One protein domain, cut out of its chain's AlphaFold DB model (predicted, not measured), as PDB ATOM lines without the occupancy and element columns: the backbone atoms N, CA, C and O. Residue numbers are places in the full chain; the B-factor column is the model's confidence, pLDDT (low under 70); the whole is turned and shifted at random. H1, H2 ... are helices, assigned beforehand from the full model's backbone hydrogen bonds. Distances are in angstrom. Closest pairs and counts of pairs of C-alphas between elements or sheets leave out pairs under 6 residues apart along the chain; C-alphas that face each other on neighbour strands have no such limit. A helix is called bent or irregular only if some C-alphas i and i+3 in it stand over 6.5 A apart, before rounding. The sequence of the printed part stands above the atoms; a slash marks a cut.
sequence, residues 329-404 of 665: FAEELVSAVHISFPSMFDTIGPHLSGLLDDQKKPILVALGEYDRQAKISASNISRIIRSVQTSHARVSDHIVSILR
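What this domain is: This is residues 329 to 404 of the 665 residues of an uncharacterized protein of Oryza punctata (UniProt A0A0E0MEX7). Picture one long helix, H3, as a nearly straight rod, with the rest of the printed part, H1, a long link and H2, strung out thinly along one side of it. Reading from the first residue, the tiny helix H1 sits beside the later part of H3, the unwound stretch of residues 333 to 343 runs along H3 toward its beginning, and the short helix H2 leads into a turn from which H3 folds back, so that H2 and H3 make a lopsided hairpin. The printed part has 76 residues with three named helices in the order H1, H2, H3 and no named strand; its class is all helix. It is extended, with a radius of gyration of the C-alphas of 20.9 A, and spans 71 by 16 by 11 A.

Where its parts are: Find C-alpha 329 at (55.290, 37.616, -7.632); here H1 begins and covers residues 329 to 332. Go on to C-alpha 344 at (32.887, 12.558, -26.293), where H2 starts; it covers residues 344 to 354 and is 17.1 A long. H2 is irregular: C-alphas 347 and 350 are 7.1 A apart. H3 covers residues 357 to 403 and runs 67.7 A to C-alpha 403 at (65.557, 47.589, -11.191). H3 is neither bent nor irregular, but only just: C-alphas 359 and 362 are 6.1 A apart.

How they stand to each other: Begin at H1, which only just touches H3, with 3 pairs of C-alphas within 8 A. Look at Ala 330 and Ala 393, whose C-alphas are the closest of the two helices at 5.9 A; H3 meets this touch with residues 393 to 397 alone. H1 and H2 are apart. Further along, H2 touches H3, which takes part with residues 360 to 371 alone; their closest C-alphas, those of Phe 345 and Leu 367, are 6.4 A apart. H2 and H3 form a helical hairpin and run opposite ways at a shallow tilt of 9 degrees. On the backbone, O i to N i+4 pairs are within hydrogen-bond range in 41 of 43 cases in H3 and 3 of 7 in H2, where 3 of 8 O i to N i+3 pairs are within range; H1 is too short for an O i to N i+4 pair.

The domain as a whole: The C-alphas farthest apart are those of Leu 356 and Arg 404, at 70.9 A. Residues 353 to 359, of which 357 to 359 belong to H3, stand free, as do residues 398 to 404, of which 398 to 403 belong to H3. The link from H1 to H2 is long, with 11 residues; the link from H2 to H3 is tight, with 2. The printed part has no cut. The mean pLDDT of the printed part is 70.8, and you will find values under 70 at residues 329 to 342, 344, 387, 392 and 396.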
ATOM      1  N   PHE A 329      55.400  38.001  -6.220       34.31
ATOM      2  CA  PHE A 329      55.290  37.616  -7.632       34.31
ATOM      3  C   PHE A 329      55.715  36.174  -7.963       34.31
ATOM      4  O   PHE A 329      55.284  35.652  -8.989       34.31
ATOM      5  N   ALA A 330      56.555  35.530  -7.147       37.03
ATOM      6  CA  ALA A 330      57.104  34.214  -7.473       37.03
ATOM      7  C   ALA A 330      56.085  33.066  -7.326       37.03
ATOM      8  O   ALA A 330      56.076  32.153  -8.153       37.03
ATOM      9  N   GLU A 331      55.221  33.107  -6.305       35.53
ATOM     10  CA  GLU A 331      54.306  31.996  -5.991       35.53
ATOM     11  C   GLU A 331      52.941  32.139  -6.684       35.53
ATOM     12  O   GLU A 331      52.416  31.156  -7.210       35.53
ATOM     13  N   GLU A 332      52.405  33.359  -6.803       38.56
ATOM     14  CA  GLU A 332      51.110  33.609  -7.464       38.56
ATOM     15  C   GLU A 332      51.130  33.270  -8.973       38.56
ATOM     16  O   GLU A 332      50.122  32.856  -9.551       38.56
ATOM     17  N   LEU A 333      52.300  33.353  -9.622       43.75
ATOM     18  CA  LEU A 333      52.461  33.021 -11.043       43.75
ATOM     19  C   LEU A 333      52.280  31.527 -11.373       43.75
ATOM     20  O   LEU A 333      52.086  31.197 -12.547       43.75
ATOM     21  N   VAL A 334      52.309  30.619 -10.388       43.56
ATOM     22  CA  VAL A 334      52.211  29.156 -10.596       43.56
ATOM     23  C   VAL A 334      50.782  28.634 -10.370       43.56
ATOM     24  O   VAL A 334      50.562  27.544  -9.847       43.56
ATOM     25  N   SER A 335      49.782  29.405 -10.809       50.91
ATOM     26  CA  SER A 335      48.373  28.991 -10.786       50.91
ATOM     27  C   SER A 335      48.137  27.654 -11.514       50.91
ATOM     28  O   SER A 335      48.727  27.378 -12.568       50.91
ATOM     29  N   ALA A 336      47.278  26.810 -10.933       51.22
ATOM     30  CA  ALA A 336      47.042  25.436 -11.363       51.22
ATOM     31  C   ALA A 336      46.265  25.374 -12.691       51.22
ATOM     32  O   ALA A 336      45.068  25.649 -12.763       51.22
ATOM     33  N   VAL A 337      46.956  24.967 -13.758       56.34
ATOM     34  CA  VAL A 337      46.437  24.966 -15.134       56.34
ATOM     35  C   VAL A 337      45.433  23.822 -15.362       56.34
ATOM     36  O   VAL A 337      45.794  22.744 -15.847       56.34
ATOM     37  N   HIS A 338      44.170  24.055 -15.001       59.41
ATOM     38  CA  HIS A 338      43.075  23.089 -15.111       59.41
ATOM     39  C   HIS A 338      42.472  23.047 -16.529       59.41
ATOM     40  O   HIS A 338      41.545  23.787 -16.858       59.41
ATOM     41  N   ILE A 339      42.995  22.152 -17.372       69.25
ATOM     42  CA  ILE A 339      42.472  21.889 -18.722       69.25
ATOM     43  C   ILE A 339      41.606  20.634 -18.681       69.25
ATOM     44  O   ILE A 339      42.111  19.537 -18.445       69.25
ATOM     45  N   SER A 340      40.314  20.800 -18.964       63.94
ATOM     46  CA  SER A 340      39.381  19.699 -19.204       63.94
ATOM     47  C   SER A 340      38.929  19.717 -20.663       63.94
ATOM     48  O   SER A 340      38.700  20.788 -21.228       63.94
ATOM     49  N   PHE A 341      38.798  18.537 -21.264       69.69
ATOM     50  CA  PHE A 341      38.190  18.360 -22.582       69.69
ATOM     51  C   PHE A 341      36.758  17.834 -22.411       69.69
ATOM     52  O   PHE A 341      36.529  17.039 -21.497       69.69
ATOM     53  N   PRO A 342      35.798  18.232 -23.269       69.12
ATOM     54  CA  PRO A 342      34.465  17.644 -23.265       69.12
ATOM     55  C   PRO A 342      34.530  16.125 -23.445       69.12
ATOM     56  O   PRO A 342      35.247  15.627 -24.314       69.12
ATOM     57  N   SER A 343      33.756  15.398 -22.642       70.88
ATOM     58  CA  SER A 343      33.568  13.960 -22.810       70.88
ATOM     59  C   SER A 343      32.848  13.697 -24.134       70.88
ATOM     60  O   SER A 343      31.692  14.086 -24.338       70.88
ATOM     61  N   MET A 344      33.526  13.008 -25.054       67.88
ATOM     62  CA  MET A 344      32.887  12.558 -26.293       67.88
ATOM     63  C   MET A 344      31.849  11.464 -26.011       67.88
ATOM     64  O   MET A 344      30.905  11.314 -26.784       67.88
ATOM     65  N   PHE A 345      31.966  10.751 -24.884       70.69
ATOM     66  CA  PHE A 345      30.941   9.822 -24.417       70.69
ATOM     67  C   PHE A 345      29.646  10.542 -24.015       70.69
ATOM     68  O   PHE A 345      28.572  10.052 -24.340       70.69
ATOM     69  N   ASP A 346      29.710  11.729 -23.409       71.62
ATOM     70  CA  ASP A 346      28.506  12.491 -23.029       71.62
ATOM     71  C   ASP A 346      27.771  13.011 -24.278       71.62
ATOM     72  O   ASP A 346      26.545  13.092 -24.312       71.62
ATOM     73  N   THR A 347      28.534  13.307 -25.337       71.06
ATOM     74  CA  THR A 347      28.020  13.798 -26.626       71.06
ATOM     75  C   THR A 347      27.449  12.670 -27.496       71.06
ATOM     76  O   THR A 347      26.411  12.836 -28.131       71.06
ATOM     77  N   ILE A 348      28.117  11.511 -27.552       72.38
ATOM     78  CA  ILE A 348      27.762  10.398 -28.454       72.38
ATOM     79  C   ILE A 348      26.919   9.322 -27.751       72.38
ATOM     80  O   ILE A 348      26.120   8.648 -28.398       72.38
ATOM     81  N   GLY A 349      27.031   9.185 -26.429       73.75
ATOM     82  CA  GLY A 349      26.336   8.202 -25.592       73.75
ATOM     83  C   GLY A 349      24.823   8.096 -25.822       73.75
ATOM     84  O   GLY A 349      24.346   6.969 -25.983       73.75
ATOM     85  N   PRO A 350      24.062   9.206 -25.946       79.06
ATOM     86  CA  PRO A 350      22.640   9.156 -26.293       79.06
ATOM     87  C   PRO A 350      22.361   8.406 -27.606       79.06
ATOM     88  O   PRO A 350      21.394   7.649 -27.699       79.06
ATOM     89  N   HIS A 351      23.247   8.535 -28.597       73.06
ATOM     90  CA  HIS A 351      23.146   7.868 -29.898       73.06
ATOM     91  C   HIS A 351      23.604   6.395 -29.869       73.06
ATOM     92  O   HIS A 351      23.263   5.631 -30.771       73.06
ATOM     93  N   LEU A 352      24.307   5.950 -28.815       73.38
ATOM     94  CA  LEU A 352      24.683   4.540 -28.610       73.38
ATOM     95  C   LEU A 352      23.537   3.670 -28.060       73.38
ATOM     96  O   LEU A 352      23.702   2.457 -27.916       73.38
ATOM     97  N   SER A 353      22.387   4.272 -27.742       71.69
ATOM     98  CA  SER A 353      21.208   3.582 -27.201       71.69
ATOM     99  C   SER A 353      20.499   2.676 -28.218       71.69
ATOM    100  O   SER A 353      19.948   1.649 -27.832       71.69
ATOM    101  N   GLY A 354      20.542   3.025 -29.511       73.44
ATOM    102  CA  GLY A 354      19.867   2.303 -30.600       73.44
ATOM    103  C   GLY A 354      20.754   1.364 -31.428       73.44
ATOM    104  O   GLY A 354      20.302   0.858 -32.452       73.44
ATOM    105  N   LEU A 355      22.017   1.154 -31.038       75.25
ATOM    106  CA  LEU A 355      22.979   0.337 -31.787       75.25
ATOM    107  C   LEU A 355      23.099  -1.087 -31.228       75.25
ATOM    108  O   LEU A 355      23.177  -1.289 -30.018       75.25
ATOM    109  N   LEU A 356      23.196  -2.066 -32.135       76.75
ATOM    110  CA  LEU A 356      23.524  -3.459 -31.808       76.75
ATOM    111  C   LEU A 356      24.898  -3.542 -31.121       76.75
ATOM    112  O   LEU A 356      25.841  -2.857 -31.529       76.75
ATOM    113  N   ASP A 357      25.037  -4.415 -30.118       75.56
ATOM    114  CA  ASP A 357      26.229  -4.444 -29.256       75.56
ATOM    115  C   ASP A 357      27.545  -4.691 -30.016       75.56
ATOM    116  O   ASP A 357      28.593  -4.191 -29.608       75.56
ATOM    117  N   ASP A 358      27.518  -5.393 -31.151       77.94
ATOM    118  CA  ASP A 358      28.711  -5.626 -31.979       77.94
ATOM    119  C   ASP A 358      29.193  -4.378 -32.736       77.94
ATOM    120  O   ASP A 358      30.381  -4.266 -33.030       77.94
ATOM    121  N   GLN A 359      28.312  -3.400 -32.978       76.62
ATOM    122  CA  GLN A 359      28.683  -2.065 -33.469       76.62
ATOM    123  C   GLN A 359      29.040  -1.119 -32.314       76.62
ATOM    124  O   GLN A 359      29.905  -0.255 -32.439       76.62
ATOM    125  N   LYS A 360      28.417  -1.311 -31.149       81.19
ATOM    126  CA  LYS A 360      28.645  -0.512 -29.937       81.19
ATOM    127  C   LYS A 360      30.045  -0.723 -29.347       81.19
ATOM    128  O   LYS A 360      30.705   0.250 -28.994       81.19
ATOM    129  N   LYS A 361      30.529  -1.973 -29.290       80.81
ATOM    130  CA  LYS A 361      31.870  -2.345 -28.786       80.81
ATOM    131  C   LYS A 361      33.015  -1.529 -29.423       80.81
ATOM    132  O   LYS A 361      33.737  -0.882 -28.663       80.81
ATOM    133  N   PRO A 362      33.210  -1.493 -30.760       82.56
ATOM    134  CA  PRO A 362      34.304  -0.725 -31.364       82.56
ATOM    135  C   PRO A 362      34.162   0.791 -31.161       82.56
ATOM    136  O   PRO A 362      35.175   1.467 -30.998       82.56
ATOM    137  N   ILE A 363      32.937   1.330 -31.100       80.38
ATOM    138  CA  ILE A 363      32.719   2.762 -30.841       80.38
ATOM    139  C   ILE A 363      33.110   3.122 -29.400       80.38
ATOM    140  O   ILE A 363      33.797   4.117 -29.186       80.38
ATOM    141  N   LEU A 364      32.764   2.288 -28.412       81.19
ATOM    142  CA  LEU A 364      33.196   2.473 -27.020       81.19
ATOM    143  C   LEU A 364      34.725   2.406 -26.868       81.19
ATOM    144  O   LEU A 364      35.298   3.189 -26.111       81.19
ATOM    145  N   VAL A 365      35.399   1.525 -27.616       82.50
ATOM    146  CA  VAL A 365      36.874   1.464 -27.652       82.50
ATOM    147  C   VAL A 365      37.470   2.739 -28.263       82.50
ATOM    148  O   VAL A 365      38.421   3.288 -27.710       82.50
ATOM    149  N   ALA A 366      36.895   3.253 -29.356       81.75
ATOM    150  CA  ALA A 366      37.340   4.503 -29.977       81.75
ATOM    151  C   ALA A 366      37.135   5.729 -29.063       81.75
ATOM    152  O   ALA A 366      38.012   6.588 -28.988       81.75
ATOM    153  N   LEU A 367      36.020   5.785 -28.324       81.69
ATOM    154  CA  LEU A 367      35.752   6.823 -27.321       81.69
ATOM    155  C   LEU A 367      36.744   6.755 -26.150       81.69
ATOM    156  O   LEU A 367      37.326   7.772 -25.782       81.69
ATOM    157  N   GLY A 368      37.007   5.559 -25.609       79.06
ATOM    158  CA  GLY A 368      37.991   5.378 -24.537       79.06
ATOM    159  C   GLY A 368      39.419   5.760 -24.952       79.06
ATOM    160  O   GLY A 368      40.163   6.337 -24.158       79.06
ATOM    161  N   GLU A 369      39.794   5.495 -26.206       81.62
ATOM    162  CA  GLU A 369      41.076   5.928 -26.773       81.62
ATOM    163  C   GLU A 369      41.133   7.451 -26.986       81.62
ATOM    164  O   GLU A 369      42.153   8.064 -26.664       81.62
ATOM    165  N   TYR A 370      40.042   8.084 -27.439       84.00
ATOM    166  CA  TYR A 370      39.940   9.547 -27.499       84.00
ATOM    167  C   TYR A 370      40.129  10.176 -26.112       84.00
ATOM    168  O   TYR A 370      41.003  11.025 -25.944       84.00
ATOM    169  N   ASP A 371      39.391   9.720 -25.096       79.44
ATOM    170  CA  ASP A 371      39.484  10.257 -23.732       79.44
ATOM    171  C   ASP A 371      40.890  10.076 -23.137       79.44
ATOM    172  O   ASP A 371      41.388  10.935 -22.399       79.44
ATOM    173  N   ARG A 372      41.569   8.970 -23.473       82.19
ATOM    174  CA  ARG A 372      42.968   8.723 -23.100       82.19
ATOM    175  C   ARG A 372      43.909   9.727 -23.767       82.19
ATOM    176  O   ARG A 372      44.764  10.300 -23.088       82.19
ATOM    177  N   GLN A 373      43.748   9.977 -25.068       80.38
ATOM    178  CA  GLN A 373      44.536  10.975 -25.796       80.38
ATOM    179  C   GLN A 373      44.249  12.401 -25.300       80.38
ATOM    180  O   GLN A 373      45.188  13.177 -25.116       80.38
ATOM    181  N   ALA A 374      42.994  12.737 -24.993       76.81
ATOM    182  CA  ALA A 374      42.592  14.028 -24.438       76.81
ATOM    183  C   ALA A 374      43.252  14.291 -23.071       76.81
ATOM    184  O   ALA A 374      43.865  15.341 -22.872       76.81
ATOM    185  N   LYS A 375      43.244  13.307 -22.160       79.25
ATOM    186  CA  LYS A 375      43.931  13.388 -20.852       79.25
ATOM    187  C   LYS A 375      45.451  13.564 -20.995       79.25
ATOM    188  O   LYS A 375      46.048  14.393 -20.304       79.25
ATOM    189  N   ILE A 376      46.083  12.845 -21.927       74.44
ATOM    190  CA  ILE A 376      47.517  13.005 -22.242       74.44
ATOM    191  C   ILE A 376      47.804  14.393 -22.840       74.44
ATOM    192  O   ILE A 376      48.831  15.003 -22.532       74.44
ATOM    193  N   SER A 377      46.895  14.919 -23.659       75.31
ATOM    194  CA  SER A 377      47.018  16.237 -24.286       75.31
ATOM    195  C   SER A 377      46.880  17.355 -23.253       75.31
ATOM    196  O   SER A 377      47.736  18.234 -23.209       75.31
ATOM    197  N   ALA A 378      45.900  17.271 -22.346       72.88
ATOM    198  CA  ALA A 378      45.732  18.203 -21.229       72.88
ATOM    199  C   ALA A 378      47.002  18.270 -20.365       72.88
ATOM    200  O   ALA A 378      47.556  19.347 -20.159       72.88
ATOM    201  N   SER A 379      47.535  17.111 -19.957       74.12
ATOM    202  CA  SER A 379      48.782  17.027 -19.184       74.12
ATOM    203  C   SER A 379      49.975  17.674 -19.905       74.12
ATOM    204  O   SER A 379      50.761  18.401 -19.291       74.12
ATOM    205  N   ASN A 380      50.091  17.486 -21.227       76.81
ATOM    206  CA  ASN A 380      51.134  18.123 -22.031       76.81
ATOM    207  C   ASN A 380      50.958  19.643 -22.155       76.81
ATOM    208  O   ASN A 380      51.940  20.368 -21.990       76.81
ATOM    209  N   ILE A 381      49.743  20.144 -22.385       75.44
ATOM    210  CA  ILE A 381      49.485  21.587 -22.489       75.44
ATOM    211  C   ILE A 381      49.713  22.256 -21.122       75.44
ATOM    212  O   ILE A 381      50.473  23.219 -21.034       75.44
ATOM    213  N   SER A 382      49.198  21.684 -20.027       74.44
ATOM    214  CA  SER A 382      49.464  22.164 -18.662       74.44
ATOM    215  C   SER A 382      50.943  22.048 -18.257       74.44
ATOM    216  O   SER A 382      51.388  22.761 -17.361       74.44
ATOM    217  N   ARG A 383      51.741  21.171 -18.887       75.31
ATOM    218  CA  ARG A 383      53.210  21.121 -18.731       75.31
ATOM    219  C   ARG A 383      53.907  22.249 -19.501       75.31
ATOM    220  O   ARG A 383      54.823  22.861 -18.957       75.31
ATOM    221  N   ILE A 384      53.468  22.547 -20.724       72.75
ATOM    222  CA  ILE A 384      54.000  23.654 -21.534       72.75
ATOM    223  C   ILE A 384      53.691  25.000 -20.868       72.75
ATOM    224  O   ILE A 384      54.600  25.806 -20.692       72.75
ATOM    225  N   ILE A 385      52.453  25.217 -20.410       74.44
ATOM    226  CA  ILE A 385      52.055  26.465 -19.739       74.44
ATOM    227  C   ILE A 385      52.858  26.668 -18.446       74.44
ATOM    228  O   ILE A 385      53.425  27.742 -18.266       74.44
ATOM    229  N   ARG A 386      53.057  25.624 -17.624       70.81
ATOM    230  CA  ARG A 386      53.965  25.702 -16.460       70.81
ATOM    231  C   ARG A 386      55.409  26.024 -16.837       70.81
ATOM    232  O   ARG A 386      56.067  26.757 -16.102       70.81
ATOM    233  N   SER A 387      55.908  25.544 -17.978       67.25
ATOM    234  CA  SER A 387      57.242  25.920 -18.470       67.25
ATOM    235  C   SER A 387      57.317  27.406 -18.846       67.25
ATOM    236  O   SER A 387      58.339  28.042 -18.595       67.25
ATOM    237  N   VAL A 388      56.241  27.972 -19.403       72.88
ATOM    238  CA  VAL A 388      56.141  29.407 -19.718       72.88
ATOM    239  C   VAL A 388      56.004  30.243 -18.441       72.88
ATOM    240  O   VAL A 388      56.759  31.197 -18.288       72.88
ATOM    241  N   GLN A 389      55.146  29.854 -17.489       73.00
ATOM    242  CA  GLN A 389      55.035  30.482 -16.160       73.00
ATOM    243  C   GLN A 389      56.398  30.503 -15.442       73.00
ATOM    244  O   GLN A 389      56.851  31.555 -14.998       73.00
ATOM    245  N   THR A 390      57.110  29.367 -15.422       73.00
ATOM    246  CA  THR A 390      58.467  29.254 -14.846       73.00
ATOM    247  C   THR A 390      59.468  30.197 -15.525       73.00
ATOM    248  O   THR A 390      60.308  30.799 -14.858       73.00
ATOM    249  N   SER A 391      59.398  30.341 -16.852       72.00
ATOM    250  CA  SER A 391      60.260  31.269 -17.592       72.00
ATOM    251  C   SER A 391      59.897  32.733 -17.324       72.00
ATOM    252  O   SER A 391      60.790  33.567 -17.199       72.00
ATOM    253  N   HIS A 392      58.604  33.047 -17.208       69.12
ATOM    254  CA  HIS A 392      58.101  34.384 -16.904       69.12
ATOM    255  C   HIS A 392      58.531  34.849 -15.510       69.12
ATOM    256  O   HIS A 392      59.037  35.962 -15.379       69.12
ATOM    257  N   ALA A 393      58.410  33.986 -14.493       72.19
ATOM    258  CA  ALA A 393      58.898  34.256 -13.141       72.19
ATOM    259  C   ALA A 393      60.402  34.582 -13.153       72.19
ATOM    260  O   ALA A 393      60.781  35.688 -12.791       72.19
ATOM    261  N   ARG A 394      61.242  33.711 -13.736       71.44
ATOM    262  CA  ARG A 394      62.701  33.934 -13.840       71.44
ATOM    263  C   ARG A 394      63.085  35.242 -14.540       71.44
ATOM    264  O   ARG A 394      64.057  35.884 -14.150       71.44
ATOM    265  N   VAL A 395      62.357  35.628 -15.591       75.19
ATOM    266  CA  VAL A 395      62.584  36.905 -16.291       75.19
ATOM    267  C   VAL A 395      62.115  38.088 -15.440       75.19
ATOM    268  O   VAL A 395      62.809  39.100 -15.388       75.19
ATOM    269  N   SER A 396      60.998  37.949 -14.723       68.12
ATOM    270  CA  SER A 396      60.499  38.956 -13.779       68.12
ATOM    271  C   SER A 396      61.484  39.173 -12.628       68.12
ATOM    272  O   SER A 396      61.864  40.312 -12.370       68.12
ATOM    273  N   ASP A 397      61.982  38.099 -12.009       72.12
ATOM    274  CA  ASP A 397      62.999  38.136 -10.951       72.12
ATOM    275  C   ASP A 397      64.283  38.825 -11.435       72.12
ATOM    276  O   ASP A 397      64.845  39.678 -10.747       72.12
ATOM    277  N   HIS A 398      64.726  38.513 -12.659       72.19
ATOM    278  CA  HIS A 398      65.897  39.150 -13.252       72.19
ATOM    279  C   HIS A 398      65.675  40.652 -13.497       72.19
ATOM    280  O   HIS A 398      66.514  41.463 -13.102       72.19
ATOM    281  N   ILE A 399      64.527  41.047 -14.057       72.94
ATOM    282  CA  ILE A 399      64.156  42.460 -14.238       72.94
ATOM    283  C   ILE A 399      64.078  43.183 -12.883       72.94
ATOM    284  O   ILE A 399      64.615  44.280 -12.751       72.94
ATOM    285  N   VAL A 400      63.493  42.566 -11.851       73.81
ATOM    286  CA  VAL A 400      63.437  43.129 -10.492       73.81
ATOM    287  C   VAL A 400      64.838  43.268  -9.885       73.81
ATOM    288  O   VAL A 400      65.114  44.294  -9.263       73.81
ATOM    289  N   SER A 401      65.748  42.311 -10.110       70.44
ATOM    290  CA  SER A 401      67.147  42.411  -9.657       70.44
ATOM    291  C   SER A 401      67.890  43.591 -10.299       70.44
ATOM    292  O   SER A 401      68.612  44.309  -9.607       70.44
ATOM    293  N   ILE A 402      67.641  43.855 -11.590       74.19
ATOM    294  CA  ILE A 402      68.194  45.001 -12.328       74.19
ATOM    295  C   ILE A 402      67.590  46.315 -11.810       74.19
ATOM    296  O   ILE A 402      68.327  47.249 -11.501       74.19
ATOM    297  N   LEU A 403      66.263  46.387 -11.661       71.94
ATOM    298  CA  LEU A 403      65.557  47.589 -11.191       71.94
ATOM    299  C   LEU A 403      65.899  47.966  -9.740       71.94
ATOM    300  O   LEU A 403      65.879  49.146  -9.402       71.94
ATOM    301  N   ARG A 404      66.244  46.991  -8.888       76.25
ATOM    302  CA  ARG A 404      66.715  47.225  -7.509       76.25
ATOM    303  C   ARG A 404      68.203  47.597  -7.421       76.25
ATOM    304  O   ARG A 404      68.712  47.769  -6.318       76.25
TER     305      ARG A 404